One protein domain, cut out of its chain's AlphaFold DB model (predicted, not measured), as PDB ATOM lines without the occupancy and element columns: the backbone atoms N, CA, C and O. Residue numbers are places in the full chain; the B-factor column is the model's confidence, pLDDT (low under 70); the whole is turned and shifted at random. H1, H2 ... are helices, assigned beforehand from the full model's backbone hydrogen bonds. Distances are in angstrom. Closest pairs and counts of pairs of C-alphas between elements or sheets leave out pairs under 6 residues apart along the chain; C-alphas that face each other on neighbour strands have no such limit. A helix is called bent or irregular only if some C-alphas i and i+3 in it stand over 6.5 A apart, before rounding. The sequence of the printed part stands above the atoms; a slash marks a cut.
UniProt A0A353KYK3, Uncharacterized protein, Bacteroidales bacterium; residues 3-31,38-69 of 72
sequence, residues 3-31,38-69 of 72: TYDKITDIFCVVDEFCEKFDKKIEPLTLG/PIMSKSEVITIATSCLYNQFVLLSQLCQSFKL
ATOM      1  N   THR A   3      38.967 -37.347  37.384       72.88
ATOM      2  CA  THR A   3      37.822 -38.215  37.685       72.88
ATOM      3  C   THR A   3      37.932 -39.502  36.867       72.88
ATOM      4  O   THR A   3      38.463 -39.470  35.757       72.88
ATOM      5  N   TYR A   4      37.411 -40.620  37.381       74.06
ATOM      6  CA  TYR A   4      37.441 -41.917  36.690       74.06
ATOM      7  C   TYR A   4      36.894 -41.850  35.259       74.06
ATOM      8  O   TYR A   4      37.522 -42.396  34.357       74.06
ATOM      9  N   ASP A   5      35.829 -41.080  35.024       78.81
ATOM     10  CA  ASP A   5      35.256 -40.887  33.684       78.81
ATOM     11  C   ASP A   5      36.277 -40.322  32.686       78.81
ATOM     12  O   ASP A   5      36.348 -40.742  31.535       78.81
ATOM     13  N   LYS A   6      37.149 -39.414  33.146       83.25
ATOM     14  CA  LYS A   6      38.204 -38.826  32.309       83.25
ATOM     15  C   LYS A   6      39.336 -39.796  32.019       83.25
ATOM     16  O   LYS A   6      39.946 -39.693  30.962       83.25
ATOM     17  N   ILE A   7      39.606 -40.735  32.922       85.50
ATOM     18  CA  ILE A   7      40.592 -41.795  32.680       85.50
ATOM     19  C   ILE A   7      40.057 -42.752  31.616       85.50
ATOM     20  O   ILE A   7      40.804 -43.114  30.712       85.50
ATOM     21  N   THR A   8      38.775 -43.113  31.683       88.69
ATOM     22  CA  THR A   8      38.132 -43.968  30.678       88.69
ATOM     23  C   THR A   8      38.111 -43.305  29.302       88.69
ATOM     24  O   THR A   8      38.508 -43.946  28.333       88.69
ATOM     25  N   ASP A   9      37.757 -42.018  29.215       89.25
ATOM     26  CA  ASP A   9      37.809 -41.260  27.956       89.25
ATOM     27  C   ASP A   9      39.224 -41.286  27.342       89.25
ATOM     28  O   ASP A   9      39.396 -41.565  26.154       89.25
ATOM     29  N   ILE A  10      40.253 -41.029  28.161       89.06
ATOM     30  CA  ILE A  10      41.657 -41.065  27.729       89.06
ATOM     31  C   ILE A  10      42.038 -42.472  27.271       89.06
ATOM     32  O   ILE A  10      42.647 -42.615  26.213       89.06
ATOM     33  N   PHE A  11      41.664 -43.503  28.030       91.12
ATOM     34  CA  PHE A  11      41.951 -44.889  27.685       91.12
ATOM     35  C   PHE A  11      41.349 -45.264  26.329       91.12
ATOM     36  O   PHE A  11      42.067 -45.795  25.490       91.12
ATOM     37  N   CYS A  12      40.082 -44.928  26.073       92.88
ATOM     38  CA  CYS A  12      39.423 -45.215  24.796       92.88
ATOM     39  C   CYS A  12      40.132 -44.547  23.607       92.88
ATOM     40  O   CYS A  12      40.358 -45.189  22.583       92.88
ATOM     41  N   VAL A  13      40.524 -43.277  23.747       93.38
ATOM     42  CA  VAL A  13      41.255 -42.550  22.693       93.38
ATOM     43  C   VAL A  13      42.630 -43.170  22.446       93.38
ATOM     44  O   VAL A  13      43.056 -43.338  21.301       93.38
ATOM     45  N   VAL A  14      43.340 -43.505  23.521       93.31
ATOM     46  CA  VAL A  14      44.657 -44.139  23.446       93.31
ATOM     47  C   VAL A  14      44.554 -45.539  22.839       93.31
ATOM     48  O   VAL A  14      45.438 -45.928  22.081       93.31
ATOM     49  N   ASP A  15      43.493 -46.285  23.129       94.31
ATOM     50  CA  ASP A  15      43.294 -47.634  22.605       94.31
ATOM     51  C   ASP A  15      43.081 -47.635  21.089       94.31
ATOM     52  O   ASP A  15      43.785 -48.343  20.362       94.31
ATOM     53  N   GLU A  16      42.228 -46.738  20.585       95.19
ATOM     54  CA  GLU A  16      42.045 -46.538  19.142       95.19
ATOM     55  C   GLU A  16      43.354 -46.093  18.460       95.19
ATOM     56  O   GLU A  16      43.678 -46.517  17.342       95.19
ATOM     57  N   PHE A  17      44.143 -45.249  19.133       94.00
ATOM     58  CA  PHE A  17      45.467 -44.862  18.654       94.00
ATOM     59  C   PHE A  17      46.415 -46.063  18.571       94.00
ATOM     60  O   PHE A  17      47.041 -46.252  17.527       94.00
ATOM     61  N   CYS A  18      46.512 -46.877  19.626       93.12
ATOM     62  CA  CYS A  18      47.364 -48.067  19.664       93.12
ATOM     63  C   CYS A  18      47.009 -49.039  18.535       93.12
ATOM     64  O   CYS A  18      47.910 -49.531  17.856       93.12
ATOM     65  N   GLU A  19      45.719 -49.260  18.276       93.19
ATOM     66  CA  GLU A  19      45.261 -50.144  17.201       93.19
ATOM     67  C   GLU A  19      45.730 -49.659  15.817       93.19
ATOM     68  O   GLU A  19      46.261 -50.430  15.010       93.19
ATOM     69  N   LYS A  20      45.569 -48.361  15.532       94.75
ATOM     70  CA  LYS A  20      46.006 -47.760  14.260       94.75
ATOM     71  C   LYS A  20      47.527 -47.705  14.148       94.75
ATOM     72  O   LYS A  20      48.074 -47.909  13.062       94.75
ATOM     73  N   PHE A  21      48.204 -47.410  15.252       92.56
ATOM     74  CA  PHE A  21      49.655 -47.325  15.322       92.56
ATOM     75  C   PHE A  21      50.292 -48.685  15.044       92.56
ATOM     76  O   PHE A  21      51.183 -48.774  14.204       92.56
ATOM     77  N   ASP A  22      49.777 -49.746  15.660       90.56
ATOM     78  CA  ASP A  22      50.276 -51.105  15.464       90.56
ATOM     79  C   ASP A  22      50.157 -51.552  14.014       90.56
ATOM     80  O   ASP A  22      51.149 -51.979  13.433       90.56
ATOM     81  N   LYS A  23      48.993 -51.344  13.386       91.56
ATOM     82  CA  LYS A  23      48.783 -51.651  11.960       91.56
ATOM     83  C   LYS A  23      49.752 -50.897  11.047       91.56
ATOM     84  O   LYS A  23      50.160 -51.409  10.008       91.56
ATOM     85  N   LYS A  24      50.116 -49.666  11.414       93.25
ATOM     86  CA  LYS A  24      51.037 -48.830  10.634       93.25
ATOM     87  C   LYS A  24      52.501 -49.226  10.832       93.25
ATOM     88  O   LYS A  24      53.292 -49.100   9.901       93.25
ATOM     89  N   ILE A  25      52.865 -49.661  12.035       90.62
ATOM     90  CA  ILE A  25      54.245 -49.969  12.425       90.62
ATOM     91  C   ILE A  25      54.601 -51.436  12.182       90.62
ATOM     92  O   ILE A  25      55.767 -51.728  11.934       90.62
ATOM     93  N   GLU A  26      53.633 -52.352  12.178       87.75
ATOM     94  CA  GLU A  26      53.833 -53.772  11.864       87.75
ATOM     95  C   GLU A  26      54.674 -54.001  10.590       87.75
ATOM     96  O   GLU A  26      55.707 -54.665  10.699       87.75
ATOM     97  N   PRO A  27      54.364 -53.401   9.419       87.50
ATOM     98  CA  PRO A  27      55.177 -53.589   8.212       87.50
ATOM     99  C   PRO A  27      56.556 -52.912   8.276       87.50
ATOM    100  O   PRO A  27      57.426 -53.210   7.463       87.50
ATOM    101  N   LEU A  28      56.759 -51.985   9.216       88.81
ATOM    102  CA  LEU A  28      58.011 -51.247   9.420       88.81
ATOM    103  C   LEU A  28      58.873 -51.858  10.534       88.81
ATOM    104  O   LEU A  28      59.992 -51.400  10.771       88.81
ATOM    105  N   THR A  29      58.359 -52.861  11.247       84.31
ATOM    106  CA  THR A  29      59.045 -53.452  12.394       84.31
ATOM    107  C   THR A  29      60.115 -54.419  11.906       84.31
ATOM    108  O   THR A  29      59.830 -55.412  11.242       84.31
ATOM    109  N   LEU A  30      61.368 -54.137  12.260       84.81
ATOM    110  CA  LEU A  30      62.505 -55.005  11.972       84.81
ATOM    111  C   LEU A  30      62.754 -55.943  13.162       84.81
ATOM    112  O   LEU A  30      62.861 -55.491  14.300       84.81
ATOM    113  N   GLY A  31      62.891 -57.243  12.894       84.25
ATOM    114  CA  GLY A  31      63.170 -58.264  13.909       84.25
ATOM    115  C   GLY A  31      61.972 -59.156  14.247       84.25
ATOM    116  O   GLY A  31      60.896 -59.044  13.670       84.25
ATOM    117  N   PRO A  38      53.401 -59.205  27.011       83.44
ATOM    118  CA  PRO A  38      53.393 -58.311  28.160       83.44
ATOM    119  C   PRO A  38      52.122 -58.533  28.991       83.44
ATOM    120  O   PRO A  38      51.076 -58.885  28.453       83.44
ATOM    121  N   ILE A  39      52.235 -58.346  30.309       85.75
ATOM    122  CA  ILE A  39      51.120 -58.519  31.259       85.75
ATOM    123  C   ILE A  39      50.086 -57.394  31.095       85.75
ATOM    124  O   ILE A  39      48.905 -57.608  31.337       85.75
ATOM    125  N   MET A  40      50.540 -56.214  30.665       86.50
ATOM    126  CA  MET A  40      49.737 -55.004  30.516       86.50
ATOM    127  C   MET A  40      49.673 -54.582  29.045       86.50
ATOM    128  O   MET A  40      50.669 -54.692  28.317       86.50
ATOM    129  N   SER A  41      48.514 -54.096  28.611       88.38
ATOM    130  CA  SER A  41      48.321 -53.562  27.263       88.38
ATOM    131  C   SER A  41      49.062 -52.233  27.078       88.38
ATOM    132  O   SER A  41      49.302 -51.482  28.023       88.38
ATOM    133  N   LYS A  42      49.422 -51.910  25.831       88.19
ATOM    134  CA  LYS A  42      50.085 -50.631  25.514       88.19
ATOM    135  C   LYS A  42      49.210 -49.435  25.887       88.19
ATOM    136  O   LYS A  42      49.724 -48.443  26.397       88.19
ATOM    137  N   SER A  43      47.899 -49.569  25.702       90.31
ATOM    138  CA  SER A  43      46.910 -48.548  26.033       90.31
ATOM    139  C   SER A  43      46.862 -48.258  27.535       90.31
ATOM    140  O   SER A  43      46.868 -47.094  27.936       90.31
ATOM    141  N   GLU A  44      46.915 -49.293  28.380       87.06
ATOM    142  CA  GLU A  44      47.005 -49.138  29.840       87.06
ATOM    143  C   GLU A  44      48.310 -48.451  30.256       87.06
ATOM    144  O   GLU A  44      48.276 -47.500  31.037       87.06
ATOM    145  N   VAL A  45      49.454 -48.869  29.698       89.75
ATOM    146  CA  VAL A  45      50.764 -48.267  30.011       89.75
ATOM    147  C   VAL A  45      50.778 -46.776  29.678       89.75
ATOM    148  O   VAL A  45      51.204 -45.963  30.502       89.75
ATOM    149  N   ILE A  46      50.297 -46.403  28.489       89.69
ATOM    150  CA  ILE A  46      50.237 -45.002  28.055       89.69
ATOM    151  C   ILE A  46      49.273 -44.214  28.946       89.69
ATOM    152  O   ILE A  46      49.633 -43.141  29.423       89.69
ATOM    153  N   THR A  47      48.096 -44.763  29.252       89.06
ATOM    154  CA  THR A  47      47.107 -44.104  30.119       89.06
ATOM    155  C   THR A  47      47.662 -43.850  31.524       89.06
ATOM    156  O   THR A  47      47.496 -42.753  32.070       89.06
ATOM    157  N   ILE A  48      48.379 -44.819  32.104       87.19
ATOM    158  CA  ILE A  48      49.055 -44.672  33.402       87.19
ATOM    159  C   ILE A  48      50.157 -43.611  33.321       87.19
ATOM    160  O   ILE A  48      50.238 -42.751  34.200       87.19
ATOM    161  N   ALA A  49      50.982 -43.631  32.271       86.50
ATOM    162  CA  ALA A  49      52.053 -42.657  32.083       86.50
ATOM    163  C   ALA A  49      51.501 -41.227  31.967       86.50
ATOM    164  O   ALA A  49      51.957 -40.332  32.679       86.50
ATOM    165  N   THR A  50      50.473 -41.012  31.145       84.31
ATOM    166  CA  THR A  50      49.811 -39.709  30.996       84.31
ATOM    167  C   THR A  50      49.181 -39.243  32.307       84.31
ATOM    168  O   THR A  50      49.351 -38.085  32.690       84.31
ATOM    169  N   SER A  51      48.519 -40.142  33.039       78.31
ATOM    170  CA  SER A  51      47.915 -39.825  34.342       78.31
ATOM    171  C   SER A  51      48.969 -39.439  35.385       78.31
ATOM    172  O   SER A  51      48.786 -38.477  36.134       78.31
ATOM    173  N   CYS A  52      50.099 -40.149  35.412       78.12
ATOM    174  CA  CYS A  52      51.213 -39.878  36.318       78.12
ATOM    175  C   CYS A  52      51.865 -38.519  36.025       78.12
ATOM    176  O   CYS A  52      52.040 -37.702  36.931       78.12
ATOM    177  N   LEU A  53      52.143 -38.235  34.748       79.69
ATOM    178  CA  LEU A  53      52.716 -36.960  34.310       79.69
ATOM    179  C   LEU A  53      51.789 -35.782  34.620       79.69
ATOM    180  O   LEU A  53      52.254 -34.739  35.083       79.69
ATOM    181  N   TYR A  54      50.479 -35.950  34.423       78.31
ATOM    182  CA  TYR A  54      49.500 -34.924  34.769       78.31
ATOM    183  C   TYR A  54      49.484 -34.650  36.275       78.31
ATOM    184  O   TYR A  54      49.485 -33.493  36.690       78.31
ATOM    185  N   ASN A  55      49.532 -35.695  37.106       71.69
ATOM    186  CA  ASN A  55      49.586 -35.525  38.554       71.69
ATOM    187  C   ASN A  55      50.868 -34.799  38.996       71.69
ATOM    188  O   ASN A  55      50.804 -33.883  39.809       71.69
ATOM    189  N   GLN A  56      52.021 -35.136  38.413       73.25
ATOM    190  CA  GLN A  56      53.280 -34.457  38.723       73.25
ATOM    191  C   GLN A  56      53.283 -32.987  38.278       73.25
ATOM    192  O   GLN A  56      53.766 -32.123  39.011       73.25
ATOM    193  N   PHE A  57      52.697 -32.679  37.119       68.56
ATOM    194  CA  PHE A  57      52.527 -31.304  36.652       68.56
ATOM    195  C   PHE A  57      51.592 -30.496  37.564       68.56
ATOM    196  O   PHE A  57      51.894 -29.354  37.915       68.56
ATOM    197  N   VAL A  58      50.489 -31.096  38.019       66.75
ATOM    198  CA  VAL A  58      49.567 -30.467  38.975       66.75
ATOM    199  C   VAL A  58      50.259 -30.223  40.316       66.75
ATOM    200  O   VAL A  58      50.169 -29.110  40.835       66.75
ATOM    201  N   LEU A  59      51.013 -31.198  40.835       62.16
ATOM    202  CA  LEU A  59      51.762 -31.060  42.087       62.16
ATOM    203  C   LEU A  59      52.782 -29.915  42.008       62.16
ATOM    204  O   LEU A  59      52.872 -29.094  42.920       62.16
ATOM    205  N   LEU A  60      53.500 -29.812  40.885       63.78
ATOM    206  CA  LEU A  60      54.427 -28.711  40.619       63.78
ATOM    207  C   LEU A  60      53.703 -27.362  40.543       63.78
ATOM    208  O   LEU A  60      54.166 -26.391  41.136       63.78
ATOM    209  N   SER A  61      52.551 -27.293  39.869       64.38
ATOM    210  CA  SER A  61      51.770 -26.053  39.763       64.38
ATOM    211  C   SER A  61      51.229 -25.571  41.117       64.38
ATOM    212  O   SER A  61      51.292 -24.374  41.406       64.38
ATOM    213  N   GLN A  62      50.778 -26.488  41.981       60.00
ATOM    214  CA  GLN A  62      50.296 -26.165  43.325       60.00
ATOM    215  C   GLN A  62      51.435 -25.742  44.252       60.00
ATOM    216  O   GLN A  62      51.298 -24.750  44.962       60.00
ATOM    217  N   LEU A  63      52.586 -26.420  44.203       58.75
ATOM    218  CA  LEU A  63      53.777 -25.995  44.944       58.75
ATOM    219  C   LEU A  63      54.232 -24.591  44.519       58.75
ATOM    220  O   LEU A  63      54.590 -23.779  45.369       58.75
ATOM    221  N   CYS A  64      54.146 -24.266  43.226       57.97
ATOM    222  CA  CYS A  64      54.500 -22.945  42.705       57.97
ATOM    223  C   CYS A  64      53.525 -21.839  43.163       57.97
ATOM    224  O   CYS A  64      53.950 -20.722  43.464       57.97
ATOM    225  N   GLN A  65      52.223 -22.137  43.259       63.81
ATOM    226  CA  GLN A  65      51.220 -21.211  43.806       63.81
ATOM    227  C   GLN A  65      51.382 -21.005  45.318       63.81
ATOM    228  O   GLN A  65      51.345 -19.866  45.781       63.81
ATOM    229  N   SER A  66      51.633 -22.076  46.074       55.03
ATOM    230  CA  SER A  66      51.911 -21.998  47.513       55.03
ATOM    231  C   SER A  66      53.194 -21.217  47.814       55.03
ATOM    232  O   SER A  66      53.235 -20.472  48.787       55.03
ATOM    233  N   PHE A  67      54.217 -21.309  46.956       49.97
ATOM    234  CA  PHE A  67      55.442 -20.516  47.097       49.97
ATOM    235  C   PHE A  67      55.204 -19.018  46.835       49.97
ATOM    236  O   PHE A  67      55.729 -18.181  47.560       49.97
ATOM    237  N   LYS A  68      54.350 -18.661  45.860       58.84
ATOM    238  CA  LYS A  68      53.952 -17.260  45.613       58.84
ATOM    239  C   LYS A  68      53.144 -16.648  46.762       58.84
ATOM    240  O   LYS A  68      53.297 -15.463  47.026       58.84
ATOM    241  N   LEU A  69      52.304 -17.436  47.436       55.25
ATOM    242  CA  LEU A  69      51.523 -16.978  48.594       55.25
ATOM    243  C   LEU A  69      52.362 -16.822  49.870       55.25
ATOM    244  O   LEU A  69      51.968 -16.072  50.749       55.25
TER     245      LEU A  69
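This is residues 3 to 31 and 38 to 69 of the 72 residues of an uncharacterized protein of Bacteroidales bacterium (UniProt A0A353KYK3). Two long helices make a lopsided Y: the beginning of H2 packs on the middle of H1, and from there H2 and the first part of H1 spread as the two arms. The stem is residues 20 to 31, of which 20 to 28 belong to H1; they stick out at one end, and residues 52 to 69 of H2 stick out at the other. The printed part has 61 residues with two named helices, H1 then H2, and no named strand, and its class is all helix. The whole is extended, with a radius of gyration of the C-alphas of 16.4 A and spans of 55 by 27 by 21 A.

Look first at H2, residues 42 to 69, the longest helix. It touches H1, residues 4 to 28, with its residues 42 to 51 alone, and H1 touches it with residues 7 to 18 alone. The closest C-alphas of the two are those of Asp 15 and Ser 43, 5.1 A apart. The helices run opposite ways at a steep tilt of 51 degrees. In H2 every O i to N i+4 pair is within hydrogen-bond range; in H1 19 of 21 are.

Find C-alpha 42 at (50.085, -50.631, 25.514); from there H2 runs 40.8 A to C-alpha 69 at (51.523, -16.978, 48.594). H1 begins at C-alpha 4, at (37.441, -41.917, 36.690), and measures 35.4 A to C-alpha 28. Near residue 22 it has a kink of 28 degrees. H1 is irregular, but only just: C-alphas 24 and 27 are 6.8 A apart.

The two C-alphas farthest apart are those of Gly 31 and Leu 69, at 55.2 A. Residues 32 to 37 are not printed; across this cut, in the link from H1 to H2, C-alphas 31 and 38 are 17.3 A apart. The mean pLDDT of the printed part is 81.2; look for values under 70 at residues 57 to 69 of this predicted model.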